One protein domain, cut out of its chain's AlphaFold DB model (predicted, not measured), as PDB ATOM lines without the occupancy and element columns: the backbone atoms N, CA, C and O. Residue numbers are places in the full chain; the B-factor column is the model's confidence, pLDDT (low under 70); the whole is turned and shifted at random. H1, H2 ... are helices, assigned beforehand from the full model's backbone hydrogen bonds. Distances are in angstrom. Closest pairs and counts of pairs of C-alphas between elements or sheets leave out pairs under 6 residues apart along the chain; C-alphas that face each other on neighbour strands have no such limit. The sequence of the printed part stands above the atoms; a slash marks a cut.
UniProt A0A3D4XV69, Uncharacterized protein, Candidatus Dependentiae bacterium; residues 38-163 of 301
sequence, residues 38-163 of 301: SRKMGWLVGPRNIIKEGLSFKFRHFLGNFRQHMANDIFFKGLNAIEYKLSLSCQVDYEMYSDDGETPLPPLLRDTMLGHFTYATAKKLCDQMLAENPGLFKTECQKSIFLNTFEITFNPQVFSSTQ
ATOM      1  N   SER A  38     -24.506 -23.235  42.312       73.94
ATOM      2  CA  SER A  38     -23.327 -22.593  41.719       73.94
ATOM      3  C   SER A  38     -22.422 -23.553  40.943       73.94
ATOM      4  O   SER A  38     -21.896 -23.202  39.889       73.94
ATOM      5  N   ARG A  39     -22.237 -24.781  41.451       72.81
ATOM      6  CA  ARG A  39     -21.405 -25.795  40.793       72.81
ATOM      7  C   ARG A  39     -22.035 -26.224  39.475       72.81
ATOM      8  O   ARG A  39     -21.348 -26.246  38.461       72.81
ATOM      9  N   LYS A  40     -23.328 -26.548  39.488       79.88
ATOM     10  CA  LYS A  40     -24.052 -26.979  38.290       79.88
ATOM     11  C   LYS A  40     -24.159 -25.859  37.257       79.88
ATOM     12  O   LYS A  40     -23.891 -26.112  36.091       79.88
ATOM     13  N   MET A  41     -24.465 -24.635  37.687       79.06
ATOM     14  CA  MET A  41     -24.492 -23.473  36.794       79.06
ATOM     15  C   MET A  41     -23.160 -23.283  36.079       79.06
ATOM     16  O   MET A  41     -23.136 -23.224  34.859       79.06
ATOM     17  N   GLY A  42     -22.038 -23.250  36.800       75.50
ATOM     18  CA  GLY A  42     -20.764 -23.027  36.126       75.50
ATOM     19  C   GLY A  42     -20.293 -24.221  35.276       75.50
ATOM     20  O   GLY A  42     -19.555 -24.017  34.315       75.50
ATOM     21  N   TRP A  43     -20.760 -25.449  35.548       80.56
ATOM     22  CA  TRP A  43     -20.595 -26.569  34.608       80.56
ATOM     23  C   TRP A  43     -21.365 -26.347  33.305       80.56
ATOM     24  O   TRP A  43     -20.808 -26.597  32.240       80.56
ATOM     25  N   LEU A  44     -22.601 -25.850  33.390       81.88
ATOM     26  CA  LEU A  44     -23.444 -25.550  32.229       81.88
ATOM     27  C   LEU A  44     -22.925 -24.350  31.424       81.88
ATOM     28  O   LEU A  44     -22.938 -24.397  30.202       81.88
ATOM     29  N   VAL A  45     -22.398 -23.313  32.086       80.81
ATOM     30  CA  VAL A  45     -21.744 -22.174  31.408       80.81
ATOM     31  C   VAL A  45     -20.479 -22.618  30.659       80.81
ATOM     32  O   VAL A  45     -20.138 -22.057  29.617       80.81
ATOM     33  N   GLY A  46     -19.806 -23.662  31.151       79.31
ATOM     34  CA  GLY A  46     -18.616 -24.241  30.540       79.31
ATOM     35  C   GLY A  46     -17.343 -23.773  31.251       79.31
ATOM     36  O   GLY A  46     -16.858 -22.671  30.987       79.31
ATOM     37  N   PRO A  47     -16.723 -24.602  32.113       72.12
ATOM     38  CA  PRO A  47     -15.580 -24.181  32.928       72.12
ATOM     39  C   PRO A  47     -14.365 -23.779  32.086       72.12
ATOM     40  O   PRO A  47     -13.623 -22.883  32.470       72.12
ATOM     41  N   ARG A  48     -14.184 -24.387  30.905       71.75
ATOM     42  CA  ARG A  48     -13.131 -23.989  29.957       71.75
ATOM     43  C   ARG A  48     -13.335 -22.570  29.425       71.75
ATOM     44  O   ARG A  48     -12.352 -21.852  29.280       71.75
ATOM     45  N   ASN A  49     -14.578 -22.168  29.164       70.50
ATOM     46  CA  ASN A  49     -14.894 -20.829  28.668       70.50
ATOM     47  C   ASN A  49     -14.662 -19.781  29.759       70.50
ATOM     48  O   ASN A  49     -14.002 -18.772  29.537       70.50
ATOM     49  N   ILE A  50     -15.111 -20.101  30.975       69.38
ATOM     50  CA  ILE A  50     -14.870 -19.302  32.180       69.38
ATOM     51  C   ILE A  50     -13.365 -19.061  32.376       69.38
ATOM     52  O   ILE A  50     -12.938 -17.919  32.502       69.38
ATOM     53  N   ILE A  51     -12.546 -20.118  32.333       68.19
ATOM     54  CA  ILE A  51     -11.087 -20.000  32.494       68.19
ATOM     55  C   ILE A  51     -10.459 -19.162  31.373       68.19
ATOM     56  O   ILE A  51      -9.617 -18.316  31.659       68.19
ATOM     57  N   LYS A  52     -10.860 -19.380  30.112       68.44
ATOM     58  CA  LYS A  52     -10.321 -18.650  28.951       68.44
ATOM     59  C   LYS A  52     -10.581 -17.148  29.019       68.44
ATOM     60  O   LYS A  52      -9.707 -16.376  28.653       68.44
ATOM     61  N   GLU A  53     -11.741 -16.743  29.522       71.50
ATOM     62  CA  GLU A  53     -12.062 -15.330  29.747       71.50
ATOM     63  C   GLU A  53     -11.527 -14.828  31.107       71.50
ATOM     64  O   GLU A  53     -11.847 -13.733  31.544       71.50
ATOM     65  N   GLY A  54     -10.721 -15.608  31.837       59.06
ATOM     66  CA  GLY A  54     -10.173 -15.181  33.131       59.06
ATOM     67  C   GLY A  54     -11.235 -14.965  34.219       59.06
ATOM     68  O   GLY A  54     -10.970 -14.321  35.240       59.06
ATOM     69  N   LEU A  55     -12.435 -15.519  34.027       61.53
ATOM     70  CA  LEU A  55     -13.525 -15.476  34.992       61.53
ATOM     71  C   LEU A  55     -13.183 -16.416  36.159       61.53
ATOM     72  O   LEU A  55     -12.847 -17.586  35.969       61.53
ATOM     73  N   SER A  56     -13.249 -15.928  37.399       53.53
ATOM     74  CA  SER A  56     -13.035 -16.791  38.565       53.53
ATOM     75  C   SER A  56     -14.328 -17.530  38.921       53.53
ATOM     76  O   SER A  56     -15.398 -16.937  39.033       53.53
ATOM     77  N   PHE A  57     -14.232 -18.844  39.157       48.31
ATOM     78  CA  PHE A  57     -15.365 -19.709  39.521       48.31
ATOM     79  C   PHE A  57     -15.782 -19.515  40.993       48.31
ATOM     80  O   PHE A  57     -15.908 -20.460  41.768       48.31
ATOM     81  N   LYS A  58     -15.986 -18.271  41.423       42.12
ATOM     82  CA  LYS A  58     -16.695 -17.970  42.668       42.12
ATOM     83  C   LYS A  58     -18.137 -17.601  42.331       42.12
ATOM     84  O   LYS A  58     -18.599 -16.542  42.714       42.12
ATOM     85  N   PHE A  59     -18.881 -18.532  41.723       44.19
ATOM     86  CA  PHE A  59     -20.343 -18.467  41.512       44.19
ATOM     87  C   PHE A  59     -21.162 -18.424  42.823       44.19
ATOM     88  O   PHE A  59     -22.338 -18.780  42.849       44.19
ATOM     89  N   ARG A  60     -20.552 -18.051  43.955       38.16
ATOM     90  CA  ARG A  60     -21.200 -18.031  45.270       38.16
ATOM     91  C   ARG A  60     -22.167 -16.860  45.444       38.16
ATOM     92  O   ARG A  60     -22.970 -16.899  46.363       38.16
ATOM     93  N   HIS A  61     -22.119 -15.881  44.552       41.00
ATOM     94  CA  HIS A  61     -23.051 -14.767  44.474       41.00
ATOM     95  C   HIS A  61     -23.129 -14.368  43.017       41.00
ATOM     96  O   HIS A  61     -22.098 -14.021  42.489       41.00
ATOM     97  N   PHE A  62     -24.265 -14.364  42.341       39.34
ATOM     98  CA  PHE A  62     -24.336 -13.791  40.987       39.34
ATOM     99  C   PHE A  62     -24.223 -12.236  41.011       39.34
ATOM    100  O   PHE A  62     -24.626 -11.578  40.068       39.34
ATOM    101  N   LEU A  63     -23.693 -11.658  42.112       40.56
ATOM    102  CA  LEU A  63     -23.895 -10.281  42.600       40.56
ATOM    103  C   LEU A  63     -22.847  -9.817  43.638       40.56
ATOM    104  O   LEU A  63     -23.180  -9.305  44.710       40.56
ATOM    105  N   GLY A  64     -21.563 -10.110  43.445       30.61
ATOM    106  CA  GLY A  64     -20.612  -9.825  44.522       30.61
ATOM    107  C   GLY A  64     -19.162  -9.723  44.109       30.61
ATOM    108  O   GLY A  64     -18.348 -10.518  44.572       30.61
ATOM    109  N   ASN A  65     -18.867  -8.669  43.349       35.16
ATOM    110  CA  ASN A  65     -17.573  -8.007  43.176       35.16
ATOM    111  C   ASN A  65     -16.588  -8.579  42.128       35.16
ATOM    112  O   ASN A  65     -15.925  -9.608  42.275       35.16
ATOM    113  N   PHE A  66     -16.443  -7.765  41.083       32.94
ATOM    114  CA  PHE A  66     -15.311  -7.537  40.178       32.94
ATOM    115  C   PHE A  66     -14.906  -8.596  39.140       32.94
ATOM    116  O   PHE A  66     -14.428  -8.215  38.078       32.94
ATOM    117  N   ARG A  67     -15.138  -9.901  39.341       40.12
ATOM    118  CA  ARG A  67     -14.845 -10.930  38.301       40.12
ATOM    119  C   ARG A  67     -16.073 -11.637  37.727       40.12
ATOM    120  O   ARG A  67     -15.941 -12.478  36.848       40.12
ATOM    121  N   GLN A  68     -17.256 -11.268  38.210       49.97
ATOM    122  CA  GLN A  68     -18.553 -11.764  37.740       49.97
ATOM    123  C   GLN A  68     -19.304 -10.755  36.874       49.97
ATOM    124  O   GLN A  68     -20.206 -11.167  36.151       49.97
ATOM    125  N   HIS A  69     -18.887  -9.481  36.885       54.66
ATOM    126  CA  HIS A  69     -19.450  -8.462  36.000       54.66
ATOM    127  C   HIS A  69     -19.336  -8.911  34.560       54.66
ATOM    128  O   HIS A  69     -20.342  -8.975  33.900       54.66
ATOM    129  N   MET A  70     -18.191  -9.421  34.111       56.31
ATOM    130  CA  MET A  70     -18.038  -9.697  32.686       56.31
ATOM    131  C   MET A  70     -18.989 -10.773  32.123       56.31
ATOM    132  O   MET A  70     -19.435 -10.628  30.992       56.31
ATOM    133  N   ALA A  71     -19.361 -11.819  32.874       65.88
ATOM    134  CA  ALA A  71     -20.385 -12.762  32.398       65.88
ATOM    135  C   ALA A  71     -21.781 -12.112  32.361       65.88
ATOM    136  O   ALA A  71     -22.524 -12.328  31.404       65.88
ATOM    137  N   ASN A  72     -22.100 -11.279  33.358       69.75
ATOM    138  CA  ASN A  72     -23.332 -10.491  33.390       69.75
ATOM    139  C   ASN A  72     -23.339  -9.418  32.297       69.75
ATOM    140  O   ASN A  72     -24.341  -9.271  31.625       69.75
ATOM    141  N   ASP A  73     -22.224  -8.748  32.035       79.69
ATOM    142  CA  ASP A  73     -22.056  -7.734  31.002       79.69
ATOM    143  C   ASP A  73     -22.202  -8.374  29.626       79.69
ATOM    144  O   ASP A  73     -22.926  -7.855  28.789       79.69
ATOM    145  N   ILE A  74     -21.574  -9.534  29.387       85.06
ATOM    146  CA  ILE A  74     -21.759 -10.318  28.155       85.06
ATOM    147  C   ILE A  74     -23.233 -10.703  27.999       85.06
ATOM    148  O   ILE A  74     -23.789 -10.573  26.906       85.06
ATOM    149  N   PHE A  75     -23.869 -11.156  29.082       88.06
ATOM    150  CA  PHE A  75     -25.265 -11.567  29.070       88.06
ATOM    151  C   PHE A  75     -26.219 -10.398  28.794       88.06
ATOM    152  O   PHE A  75     -26.986 -10.447  27.837       88.06
ATOM    153  N   PHE A  76     -26.121  -9.320  29.569       87.75
ATOM    154  CA  PHE A  76     -26.949  -8.120  29.472       87.75
ATOM    155  C   PHE A  76     -26.681  -7.366  28.172       87.75
ATOM    156  O   PHE A  76     -27.631  -6.935  27.532       87.75
ATOM    157  N   LYS A  77     -25.427  -7.279  27.707       89.00
ATOM    158  CA  LYS A  77     -25.103  -6.747  26.375       89.00
ATOM    159  C   LYS A  77     -25.825  -7.532  25.284       89.00
ATOM    160  O   LYS A  77     -26.402  -6.930  24.384       89.00
ATOM    161  N   GLY A  78     -25.795  -8.863  25.367       90.25
ATOM    162  CA  GLY A  78     -26.501  -9.733  24.431       90.25
ATOM    163  C   GLY A  78     -28.016  -9.531  24.465       90.25
ATOM    164  O   GLY A  78     -28.637  -9.423  23.415       90.25
ATOM    165  N   LEU A  79     -28.607  -9.428  25.657       90.81
ATOM    166  CA  LEU A  79     -30.047  -9.211  25.811       90.81
ATOM    167  C   LEU A  79     -30.499  -7.807  25.386       90.81
ATOM    168  O   LEU A  79     -31.515  -7.684  24.712       90.81
ATOM    169  N   ASN A  80     -29.748  -6.759  25.724       89.75
ATOM    170  CA  ASN A  80     -30.070  -5.381  25.340       89.75
ATOM    171  C   ASN A  80     -29.955  -5.175  23.824       89.75
ATOM    172  O   ASN A  80     -30.708  -4.400  23.249       89.75
ATOM    173  N   ALA A  81     -29.100  -5.940  23.138       88.81
ATOM    174  CA  ALA A  81     -29.065  -5.945  21.676       88.81
ATOM    175  C   ALA A  81     -30.368  -6.467  21.026       88.81
ATOM    176  O   ALA A  81     -30.538  -6.310  19.821       88.81
ATOM    177  N   ILE A  82     -31.288  -7.074  21.787       85.94
ATOM    178  CA  ILE A  82     -32.592  -7.565  21.303       85.94
ATOM    179  C   ILE A  82     -33.700  -6.500  21.466       85.94
ATOM    180  O   ILE A  82     -34.748  -6.605  20.829       85.94
ATOM    181  N   GLU A  83     -33.481  -5.458  22.276       78.69
ATOM    182  CA  GLU A  83     -34.510  -4.511  22.740       78.69
ATOM    183  C   GLU A  83     -35.351  -3.889  21.614       78.69
ATOM    184  O   GLU A  83     -36.577  -3.866  21.696       78.69
ATOM    185  N   TYR A  84     -34.719  -3.461  20.519       68.56
ATOM    186  CA  TYR A  84     -35.393  -2.778  19.408       68.56
ATOM    187  C   TYR A  84     -36.410  -3.645  18.637       68.56
ATOM    188  O   TYR A  84     -37.141  -3.133  17.789       68.56
ATOM    189  N   LYS A  85     -36.449  -4.958  18.892       71.19
ATOM    190  CA  LYS A  85     -37.386  -5.903  18.261       71.19
ATOM    191  C   LYS A  85     -38.645  -6.147  19.095       71.19
ATOM    192  O   LYS A  85     -39.526  -6.884  18.650       71.19
ATOM    193  N   LEU A  86     -38.719  -5.605  20.308       77.69
ATOM    194  CA  LEU A  86     -39.829  -5.858  21.219       77.69
ATOM    195  C   LEU A  86     -41.008  -4.924  20.921       77.69
ATOM    196  O   LEU A  86     -40.835  -3.783  20.500       77.69
ATOM    197  N   SER A  87     -42.224  -5.428  21.126       72.44
ATOM    198  CA  SER A  87     -43.444  -4.645  20.913       72.44
ATOM    199  C   SER A  87     -43.571  -3.529  21.952       72.44
ATOM    200  O   SER A  87     -43.363  -3.761  23.143       72.44
ATOM    201  N   LEU A  88     -44.031  -2.348  21.525       66.25
ATOM    202  CA  LEU A  88     -44.390  -1.239  22.423       66.25
ATOM    203  C   LEU A  88     -45.463  -1.636  23.452       66.25
ATOM    204  O   LEU A  88     -45.506  -1.080  24.543       66.25
ATOM    205  N   SER A  89     -46.295  -2.636  23.140       60.62
ATOM    206  CA  SER A  89     -47.323  -3.161  24.050       60.62
ATOM    207  C   SER A  89     -46.770  -3.892  25.283       60.62
ATOM    208  O   SER A  89     -47.555  -4.313  26.124       60.62
ATOM    209  N   CYS A  90     -45.452  -4.095  25.369       65.81
ATOM    210  CA  CYS A  90     -44.774  -4.766  26.484       65.81
ATOM    211  C   CYS A  90     -44.104  -3.777  27.458       65.81
ATOM    212  O   CYS A  90     -43.324  -4.181  28.318       65.81
ATOM    213  N   GLN A  91     -44.367  -2.475  27.325       66.44
ATOM    214  CA  GLN A  91     -43.829  -1.464  28.232       66.44
ATOM    215  C   GLN A  91     -44.649  -1.405  29.526       66.44
ATOM    216  O   GLN A  91     -45.846  -1.134  29.504       66.44
ATOM    217  N   VAL A  92     -43.978  -1.642  30.652       72.56
ATOM    218  CA  VAL A  92     -44.485  -1.336  31.996       72.56
ATOM    219  C   VAL A  92     -43.922   0.006  32.462       72.56
ATOM    220  O   VAL A  92     -42.831   0.402  32.053       72.56
ATOM    221  N   ASP A  93     -44.658   0.702  33.323       77.31
ATOM    222  CA  ASP A  93     -44.334   2.030  33.863       77.31
ATOM    223  C   ASP A  93     -43.365   1.997  35.062       77.31
ATOM    224  O   ASP A  93     -43.132   3.017  35.711       77.31
ATOM    225  N   TYR A  94     -42.773   0.836  35.353       79.12
ATOM    226  CA  TYR A  94     -41.787   0.645  36.414       79.12
ATOM    227  C   TYR A  94     -40.627  -0.245  35.961       79.12
ATOM    228  O   TYR A  94     -40.756  -1.100  35.082       79.12
ATOM    229  N   GLU A  95     -39.481  -0.074  36.614       84.56
ATOM    230  CA  GLU A  95     -38.306  -0.911  36.395       84.56
ATOM    231  C   GLU A  95     -38.331  -2.141  37.305       84.56
ATOM    232  O   GLU A  95     -38.634  -2.068  38.498       84.56
ATOM    233  N   MET A  96     -37.986  -3.290  36.726       85.25
ATOM    234  CA  MET A  96     -37.640  -4.497  37.472       85.25
ATOM    235  C   MET A  96     -36.122  -4.575  37.540       85.25
ATOM    236  O   MET A  96     -35.456  -4.361  36.528       85.25
ATOM    237  N   TYR A  97     -35.578  -4.900  38.707       81.81
ATOM    238  CA  TYR A  97     -34.136  -4.894  38.931       81.81
ATOM    239  C   TYR A  97     -33.575  -6.308  38.985       81.81
ATOM    240  O   TYR A  97     -34.260  -7.261  39.366       81.81
ATOM    241  N   SER A  98     -32.309  -6.428  38.603       77.12
ATOM    242  CA  SER A  98     -31.503  -7.612  38.847       77.12
ATOM    243  C   SER A  98     -31.319  -7.821  40.347       77.12
ATOM    244  O   SER A  98     -31.646  -6.958  41.167       77.12
ATOM    245  N   ASP A  99     -30.794  -8.974  40.737       67.88
ATOM    246  CA  ASP A  99     -30.647  -9.303  42.147       67.88
ATOM    247  C   ASP A  99     -29.728  -8.298  42.913       67.88
ATOM    248  O   ASP A  99     -29.746  -8.276  44.146       67.88
ATOM    249  N   ASP A 100     -28.925  -7.455  42.231       67.56
ATOM    250  CA  ASP A 100     -28.130  -6.380  42.871       67.56
ATOM    251  C   ASP A 100     -29.004  -5.239  43.400       67.56
ATOM    252  O   ASP A 100     -28.543  -4.445  44.217       67.56
ATOM    253  N   GLY A 101     -30.265  -5.180  42.970       67.12
ATOM    254  CA  GLY A 101     -31.212  -4.132  43.319       67.12
ATOM    255  C   GLY A 101     -30.929  -2.786  42.652       67.12
ATOM    256  O   GLY A 101     -31.601  -1.819  42.997       67.12
ATOM    257  N   GLU A 102     -29.970  -2.720  41.723       75.00
ATOM    258  CA  GLU A 102     -29.511  -1.478  41.084       75.00
ATOM    259  C   GLU A 102     -29.580  -1.551  39.555       75.00
ATOM    260  O   GLU A 102     -30.003  -0.593  38.914       75.00
ATOM    261  N   THR A 103     -29.207  -2.683  38.953       80.56
ATOM    262  CA  THR A 103     -29.178  -2.844  37.497       80.56
ATOM    263  C   THR A 103     -30.570  -3.213  36.979       80.56
ATOM    264  O   THR A 103     -31.091  -4.262  37.370       80.56
ATOM    265  N   PRO A 104     -31.184  -2.432  36.072       84.62
ATOM    266  CA  PRO A 104     -32.458  -2.801  35.462       84.62
ATOM    267  C   PRO A 104     -32.352  -4.106  34.668       84.62
ATOM    268  O   PRO A 104     -31.354  -4.373  33.991       84.62
ATOM    269  N   LEU A 105     -33.393  -4.933  34.733       85.81
ATOM    270  CA  LEU A 105     -33.482  -6.141  33.924       85.81
ATOM    271  C   LEU A 105     -33.624  -5.775  32.440       85.81
ATOM    272  O   LEU A 105     -34.454  -4.929  32.101       85.81
ATOM    273  N   PRO A 106     -32.900  -6.465  31.539       88.56
ATOM    274  CA  PRO A 106     -33.083  -6.298  30.109       88.56
ATOM    275  C   PRO A 106     -34.542  -6.552  29.702       88.56
ATOM    276  O   PRO A 106     -35.145  -7.513  30.204       88.56
ATOM    277  N   PRO A 107     -35.096  -5.776  28.755       88.50
ATOM    278  CA  PRO A 107     -36.504  -5.863  28.368       88.50
ATOM    279  C   PRO A 107     -36.986  -7.279  28.031       88.50
ATOM    280  O   PRO A 107     -38.014  -7.709  28.540       88.50
ATOM    281  N   LEU A 108     -36.203  -8.067  27.281       90.06
ATOM    282  CA  LEU A 108     -36.583  -9.447  26.947       90.06
ATOM    283  C   LEU A 108     -36.775 -10.328  28.194       90.06
ATOM    284  O   LEU A 108     -37.689 -11.155  28.242       90.06
ATOM    285  N   LEU A 109     -35.903 -10.173  29.195       89.62
ATOM    286  CA  LEU A 109     -35.977 -10.937  30.439       89.62
ATOM    287  C   LEU A 109     -37.181 -10.492  31.269       89.62
ATOM    288  O   LEU A 109     -37.974 -11.338  31.680       89.62
ATOM    289  N   ARG A 110     -37.357  -9.177  31.437       89.19
ATOM    290  CA  ARG A 110     -38.523  -8.585  32.103       89.19
ATOM    291  C   ARG A 110     -39.827  -9.092  31.486       89.19
ATOM    292  O   ARG A 110     -40.662  -9.656  32.184       89.19
ATOM    293  N   ASP A 111     -39.972  -8.969  30.173       89.88
ATOM    294  CA  ASP A 111     -41.209  -9.292  29.462       89.88
ATOM    295  C   ASP A 111     -41.503 -10.800  29.474       89.88
ATOM    296  O   ASP A 111     -42.660 -11.222  29.496       89.88
ATOM    297  N   THR A 112     -40.463 -11.633  29.542       90.50
ATOM    298  CA  THR A 112     -40.625 -13.076  29.771       90.50
ATOM    299  C   THR A 112     -41.122 -13.373  31.191       90.50
ATOM    300  O   THR A 112     -42.016 -14.202  31.370       90.50
ATOM    301  N   MET A 113     -40.602 -12.678  32.212       90.12
ATOM    302  CA  MET A 113     -41.088 -12.798  33.597       90.12
ATOM    303  C   MET A 113     -42.529 -12.292  33.748       90.12
ATOM    304  O   MET A 113     -43.293 -12.841  34.535       90.12
ATOM    305  N   LEU A 114     -42.934 -11.290  32.968       90.50
ATOM    306  CA  LEU A 114     -44.315 -10.797  32.908       90.50
ATOM    307  C   LEU A 114     -45.240 -11.680  32.050       90.50
ATOM    308  O   LEU A 114     -46.439 -11.432  31.970       90.50
ATOM    309  N   GLY A 115     -44.714 -12.745  31.435       89.44
ATOM    310  CA  GLY A 115     -45.501 -13.704  30.657       89.44
ATOM    311  C   GLY A 115     -45.865 -13.241  29.242       89.44
ATOM    312  O   GLY A 115     -46.647 -13.919  28.576       89.44
ATOM    313  N   HIS A 116     -45.295 -12.132  28.760       89.50
ATOM    314  CA  HIS A 116     -45.481 -11.659  27.384       89.50
ATOM    315  C   HIS A 116     -44.748 -12.534  26.368       89.50
ATOM    316  O   HIS A 116     -45.233 -12.727  25.253       89.50
ATOM    317  N   PHE A 117     -43.602 -13.097  26.759       89.88
ATOM    318  CA  PHE A 117     -42.826 -14.006  25.924       89.88
ATOM    319  C   PHE A 117     -42.625 -15.365  26.587       89.88
ATOM    320  O   PHE A 117     -42.487 -15.486  27.802       89.88
ATOM    321  N   THR A 118     -42.588 -16.395  25.745       91.81
ATOM    322  CA  THR A 118     -42.180 -17.757  26.102       91.81
ATOM    323  C   THR A 118     -40.691 -17.950  25.836       91.81
ATOM    324  O   THR A 118     -40.090 -17.206  25.052       91.81
ATOM    325  N   TYR A 119     -40.099 -19.011  26.391       93.12
ATOM    326  CA  TYR A 119     -38.727 -19.416  26.067       93.12
ATOM    327  C   TYR A 119     -38.525 -19.584  24.555       93.12
ATOM    328  O   TYR A 119     -37.547 -19.085  24.004       93.12
ATOM    329  N   ALA A 120     -39.476 -20.219  23.861       94.00
ATOM    330  CA  ALA A 120     -39.401 -20.408  22.412       94.00
ATOM    331  C   ALA A 120     -39.330 -19.071  21.652       94.00
ATOM    332  O   ALA A 120     -38.565 -18.930  20.696       94.00
ATOM    333  N   THR A 121     -40.091 -18.071  22.106       92.62
ATOM    334  CA  THR A 121     -40.081 -16.730  21.509       92.62
ATOM    335  C   THR A 121     -38.762 -16.017  21.789       92.62
ATOM    336  O   THR A 121     -38.126 -15.516  20.862       92.62
ATOM    337  N   ALA A 122     -38.303 -16.041  23.043       92.62
ATOM    338  CA  ALA A 122     -37.020 -15.465  23.430       92.62
ATOM    339  C   ALA A 122     -35.857 -16.101  22.651       92.62
ATOM    340  O   ALA A 122     -34.969 -15.395  22.174       92.62
ATOM    341  N   LYS A 123     -35.877 -17.427  22.465       95.44
ATOM    342  CA  LYS A 123     -34.852 -18.157  21.712       95.44
ATOM    343  C   LYS A 123     -34.825 -17.747  20.243       95.44
ATOM    344  O   LYS A 123     -33.748 -17.502  19.710       95.44
ATOM    345  N   LYS A 124     -35.994 -17.597  19.611       94.81
ATOM    346  CA  LYS A 124     -36.098 -17.104  18.231       94.81
ATOM    347  C   LYS A 124     -35.499 -15.702  18.084       94.81
ATOM    348  O   LYS A 124     -34.743 -15.469  17.145       94.81
ATOM    349  N   LEU A 125     -35.804 -14.793  19.011       94.06
ATOM    350  CA  LEU A 125     -35.247 -13.436  19.012       94.06
ATOM    351  C   LEU A 125     -33.725 -13.440  19.219       94.06
ATOM    352  O   LEU A 125     -33.008 -12.709  18.543       94.06
ATOM    353  N   CYS A 126     -33.228 -14.305  20.105       94.69
ATOM    354  CA  CYS A 126     -31.799 -14.510  20.330       94.69
ATOM    355  C   CYS A 126     -31.084 -15.000  19.057       94.69
ATOM    356  O   CYS A 126     -30.074 -14.423  18.656       94.69
ATOM    357  N   ASP A 127     -31.639 -16.007  18.378       94.94
ATOM    358  CA  ASP A 127     -31.056 -16.562  17.150       94.94
ATOM    359  C   ASP A 127     -31.041 -15.543  16.005       94.94
ATOM    360  O   ASP A 127     -30.045 -15.426  15.290       94.94
ATOM    361  N   GLN A 128     -32.113 -14.762  15.865       93.94
ATOM    362  CA  GLN A 128     -32.177 -13.662  14.902       93.94
ATOM    363  C   GLN A 128     -31.139 -12.581  15.208       93.94
ATOM    364  O   GLN A 128     -30.391 -12.188  14.316       93.94
ATOM    365  N   MET A 129     -31.033 -12.151  16.468       93.69
ATOM    366  CA  MET A 129     -30.051 -11.150  16.885       93.69
ATOM    367  C   MET A 129     -28.619 -11.603  16.575       93.69
ATOM    368  O   MET A 129     -27.832 -10.810  16.055       93.69
ATOM    369  N   LEU A 130     -28.293 -12.874  16.827       93.88
ATOM    370  CA  LEU A 130     -26.977 -13.443  16.525       93.88
ATOM    371  C   LEU A 130     -26.680 -13.490  15.022       93.88
ATOM    372  O   LEU A 130     -25.526 -13.307  14.634       93.88
ATOM    373  N   ALA A 131     -27.693 -13.742  14.192       93.50
ATOM    374  CA  ALA A 131     -27.557 -13.734  12.738       93.50
ATOM    375  C   ALA A 131     -27.366 -12.311  12.185       93.50
ATOM    376  O   ALA A 131     -26.552 -12.104  11.288       93.50
ATOM    377  N   GLU A 132     -28.082 -11.332  12.740       92.38
ATOM    378  CA  GLU A 132     -28.019  -9.924  12.327       92.38
ATOM    379  C   GLU A 132     -26.763  -9.206  12.857       92.38
ATOM    380  O   GLU A 132     -26.303  -8.243  12.248       92.38
ATOM    381  N   ASN A 133     -26.179  -9.678  13.966       91.81
ATOM    382  CA  ASN A 133     -25.041  -9.040  14.635       91.81
ATOM    383  C   ASN A 133     -23.857 -10.009  14.821       91.81
ATOM    384  O   ASN A 133     -23.450 -10.277  15.958       91.81
ATOM    385  N   PRO A 134     -23.237 -10.511  13.734       90.19
ATOM    386  CA  PRO A 134     -22.159 -11.499  13.829       90.19
ATOM    387  C   PRO A 134     -20.939 -11.000  14.625       90.19
ATOM    388  O   PRO A 134     -20.210 -11.807  15.192       90.19
ATOM    389  N   GLY A 135     -20.735  -9.679  14.712       91.94
ATOM    390  CA  GLY A 135     -19.652  -9.044  15.474       91.94
ATOM    391  C   GLY A 135     -19.994  -8.647  16.916       91.94
ATOM    392  O   GLY A 135     -19.187  -7.976  17.561       91.94
ATOM    393  N   LEU A 136     -21.174  -9.004  17.443       92.44
ATOM    394  CA  LEU A 136     -21.594  -8.577  18.787       92.44
ATOM    395  C   LEU A 136     -20.646  -9.076  19.888       92.44
ATOM    396  O   LEU A 136     -20.344  -8.345  20.843       92.44
ATOM    397  N   PHE A 137     -20.170 -10.312  19.752       92.88
ATOM    398  CA  PHE A 137     -19.219 -10.942  20.663       92.88
ATOM    399  C   PHE A 137     -17.826 -10.931  20.039       92.88
ATOM    400  O   PHE A 137     -17.658 -11.298  18.881       92.88
ATOM    401  N   LYS A 138     -16.813 -10.518  20.812       90.12
ATOM    402  CA  LYS A 138     -15.432 -10.405  20.310       90.12
ATOM    403  C   LYS A 138     -14.783 -11.771  20.096       90.12
ATOM    404  O   LYS A 138     -13.842 -11.888  19.319       90.12
ATOM    405  N   THR A 139     -15.249 -12.783  20.826       89.88
ATOM    406  CA  THR A 139     -14.715 -14.145  20.791       89.88
ATOM    407  C   THR A 139     -15.855 -15.163  20.777       89.88
ATOM    408  O   THR A 139     -16.925 -14.933  21.348       89.88
ATOM    409  N   GLU A 140     -15.602 -16.344  20.203       89.44
ATOM    410  CA  GLU A 140     -16.517 -17.495  20.304       89.44
ATOM    411  C   GLU A 140     -16.764 -17.916  21.761       89.44
ATOM    412  O   GLU A 140     -17.820 -18.441  22.110       89.44
ATOM    413  N   CYS A 141     -15.799 -17.644  22.640       87.31
ATOM    414  CA  CYS A 141     -15.923 -17.915  24.062       87.31
ATOM    415  C   CYS A 141     -16.995 -17.027  24.716       87.31
ATOM    416  O   CYS A 141     -17.869 -17.541  25.414       87.31
ATOM    417  N   GLN A 142     -16.997 -15.720  24.421       88.12
ATOM    418  CA  GLN A 142     -18.036 -14.790  24.877       88.12
ATOM    419  C   GLN A 142     -19.416 -15.191  24.353       88.12
ATOM    420  O   GLN A 142     -20.372 -15.251  25.126       88.12
ATOM    421  N   LYS A 143     -19.507 -15.543  23.066       92.31
ATOM    422  CA  LYS A 143     -20.748 -16.039  22.457       92.31
ATOM    423  C   LYS A 143     -21.254 -17.308  23.149       92.31
ATOM    424  O   LYS A 143     -22.443 -17.420  23.435       92.31
ATOM    425  N   SER A 144     -20.364 -18.248  23.469       90.38
ATOM    426  CA  SER A 144     -20.728 -19.476  24.186       90.38
ATOM    427  C   SER A 144     -21.180 -19.204  25.626       90.38
ATOM    428  O   SER A 144     -22.166 -19.793  26.063       90.38
ATOM    429  N   ILE A 145     -20.524 -18.290  26.350       86.94
ATOM    430  CA  ILE A 145     -20.960 -17.864  27.692       86.94
ATOM    431  C   ILE A 145     -22.359 -17.249  27.628       86.94
ATOM    432  O   ILE A 145     -23.209 -17.611  28.442       86.94
ATOM    433  N   PHE A 146     -22.606 -16.366  26.655       91.25
ATOM    434  CA  PHE A 146     -23.922 -15.772  26.430       91.25
ATOM    435  C   PHE A 146     -24.985 -16.847  26.192       91.25
ATOM    436  O   PHE A 146     -25.954 -16.903  26.941       91.25
ATOM    437  N   LEU A 147     -24.779 -17.732  25.211       94.00
ATOM    438  CA  LEU A 147     -25.737 -18.781  24.849       94.00
ATOM    439  C   LEU A 147     -26.030 -19.735  26.012       94.00
ATOM    440  O   LEU A 147     -27.186 -20.040  26.285       94.00
ATOM    441  N   ASN A 148     -25.003 -20.166  26.745       90.50
ATOM    442  CA  ASN A 148     -25.200 -21.070  27.875       90.50
ATOM    443  C   ASN A 148     -25.919 -20.373  29.039       90.50
ATOM    444  O   ASN A 148     -26.771 -20.976  29.686       90.50
ATOM    445  N   THR A 149     -25.603 -19.102  29.303       88.81
ATOM    446  CA  THR A 149     -26.304 -18.310  30.326       88.81
ATOM    447  C   THR A 149     -27.747 -18.034  29.909       88.81
ATOM    448  O   THR A 149     -28.646 -18.129  30.737       88.81
ATOM    449  N   PHE A 150     -27.991 -17.771  28.624       91.88
ATOM    450  CA  PHE A 150     -29.327 -17.630  28.053       91.88
ATOM    451  C   PHE A 150     -30.164 -18.889  28.278       91.88
ATOM    452  O   PHE A 150     -31.270 -18.798  28.803       91.88
ATOM    453  N   GLU A 151     -29.615 -20.063  27.970       92.31
ATOM    454  CA  GLU A 151     -30.281 -21.340  28.234       92.31
ATOM    455  C   GLU A 151     -30.558 -21.541  29.725       92.31
ATOM    456  O   GLU A 151     -31.672 -21.883  30.099       92.31
ATOM    457  N   ILE A 152     -29.589 -21.269  30.603       88.94
ATOM    458  CA  ILE A 152     -29.805 -21.388  32.051       88.94
ATOM    459  C   ILE A 152     -30.920 -20.461  32.538       88.94
ATOM    460  O   ILE A 152     -31.660 -20.865  33.427       88.94
ATOM    461  N   THR A 153     -31.030 -19.250  31.991       87.69
ATOM    462  CA  THR A 153     -31.996 -18.235  32.434       87.69
ATOM    463  C   THR A 153     -33.398 -18.483  31.887       87.69
ATOM    464  O   THR A 153     -34.364 -18.430  32.644       87.69
ATOM    465  N   PHE A 154     -33.528 -18.740  30.584       90.38
ATOM    466  CA  PHE A 154     -34.831 -18.769  29.918       90.38
ATOM    467  C   PHE A 154     -35.410 -20.175  29.764       90.38
ATOM    468  O   PHE A 154     -36.629 -20.301  29.707       90.38
ATOM    469  N   ASN A 155     -34.588 -21.228  29.690       93.25
ATOM    470  CA  ASN A 155     -35.088 -22.587  29.495       93.25
ATOM    471  C   ASN A 155     -35.600 -23.159  30.832       93.25
ATOM    472  O   ASN A 155     -34.788 -23.436  31.722       93.25
ATOM    473  N   PRO A 156     -36.915 -23.411  30.988       91.12
ATOM    474  CA  PRO A 156     -37.509 -23.834  32.259       91.12
ATOM    475  C   PRO A 156     -36.882 -25.093  32.848       91.12
ATOM    476  O   PRO A 156     -36.676 -25.189  34.060       91.12
ATOM    477  N   GLN A 157     -36.558 -26.062  31.991       91.56
ATOM    478  CA  GLN A 157     -35.995 -27.335  32.421       91.56
ATOM    479  C   GLN A 157     -34.574 -27.138  32.935       91.56
ATOM    480  O   GLN A 157     -34.239 -27.628  34.016       91.56
ATOM    481  N   VAL A 158     -33.751 -26.381  32.202       90.62
ATOM    482  CA  VAL A 158     -32.369 -26.089  32.597       90.62
ATOM    483  C   VAL A 158     -32.355 -25.248  33.868       90.62
ATOM    484  O   VAL A 158     -31.698 -25.654  34.830       90.62
ATOM    485  N   PHE A 159     -33.125 -24.155  33.902       88.81
ATOM    486  CA  PHE A 159     -33.259 -23.263  35.051       88.81
ATOM    487  C   PHE A 159     -33.701 -24.029  36.298       88.81
ATOM    488  O   PHE A 159     -33.013 -24.032  37.314       88.81
ATOM    489  N   SER A 160     -34.810 -24.769  36.220       87.69
ATOM    490  CA  SER A 160     -35.306 -25.567  37.343       87.69
ATOM    491  C   SER A 160     -34.233 -26.556  37.807       87.69
ATOM    492  O   SER A 160     -33.965 -26.676  39.003       87.69
ATOM    493  N   SER A 161     -33.507 -27.181  36.868       87.62
ATOM    494  CA  SER A 161     -32.418 -28.115  37.158       87.62
ATOM    495  C   SER A 161     -31.279 -27.535  38.003       87.62
ATOM    496  O   SER A 161     -30.614 -28.318  38.699       87.62
ATOM    497  N   THR A 162     -31.043 -26.221  37.949       84.25
ATOM    498  CA  THR A 162     -29.979 -25.528  38.686       84.25
ATOM    499  C   THR A 162     -30.427 -25.015  40.051       84.25
ATOM    500  O   THR A 162     -29.568 -24.585  40.814       84.25
ATOM    501  N   GLN A 163     -31.704 -25.133  40.420       85.19
ATOM    502  CA  GLN A 163     -32.211 -24.651  41.709       85.19
ATOM    503  C   GLN A 163     -32.150 -25.707  42.814       85.19
ATOM    504  O   GLN A 163     -32.568 -26.848  42.632       85.19
TER     505      GLN A 163
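AT A GLANCE: This is residues 38 to 163 of the 301 residues of an uncharacterized protein of Candidatus Dependentiae bacterium (UniProt A0A3D4XV69). Helix H6 runs through the middle of a compact cluster of mostly crossed helices: H3 crosses it on one side, H1 crosses it on another, H2 packs near its beginning, and H7 makes a corner at its end. The helical hairpin of H4 and H5 completes the cluster, and the long link from H3 to H4 makes a wide loop. The printed part has 126 residues with seven named helices, H1 to H7 in chain order, and no named strand; the class is all helix. It is compact, with a radius of gyration of the C-alphas of 14.3 A and spans of 40 by 31 by 27 A.

HOW THE PARTS SIT: H6, residues 140 to 154, is the hub, touching four helices. H1, residues 38 to 45, touches H6 at a steep tilt of 57 degrees, closest at the C-alphas of Val 45 and Asn 148, 5.1 A apart. H2, residues 47 to 52, touches residues 141 to 145 of H6 alone, closest at C-alphas 49 and 141, 5.5 A. H3, residues 69 to 80, touches H6 at 73 degrees, only just about perpendicular, closest at C-alphas 75 and 146, 5.1 A. H4, residues 107 to 113, and H5, residues 119 to 132, only just touch in their hairpin, with 3 pairs of C-alphas within 8 A, the closest being 108 and 122, 7.0 A. H7, residues 156 to 162, touches H6 only at the corner, closest at C-alphas 152 and 159, 4.9 A. H1 and H3 are apart. In each of the seven helices every O i to N i+4 pair is within hydrogen-bond range.

IN THESE COORDINATES: H1 begins at C-alpha 38, (-23.327, -22.593, 41.719). H3 is 15.4 A long, H5 19.8 A and H6 20.7 A. H7 ends at C-alpha 162, (-29.979, -25.528, 38.686).

THE WHOLE: The C-alphas farthest apart, those of Ile 51 and Ser 89, are 40.8 A apart. The printed part has no cut. The links H2 to H3 and H3 to H4 are long, 16 and 26 residues. Mean pLDDT of the printed part is 79.0; 30 residues are under 70, among them 54 to 72.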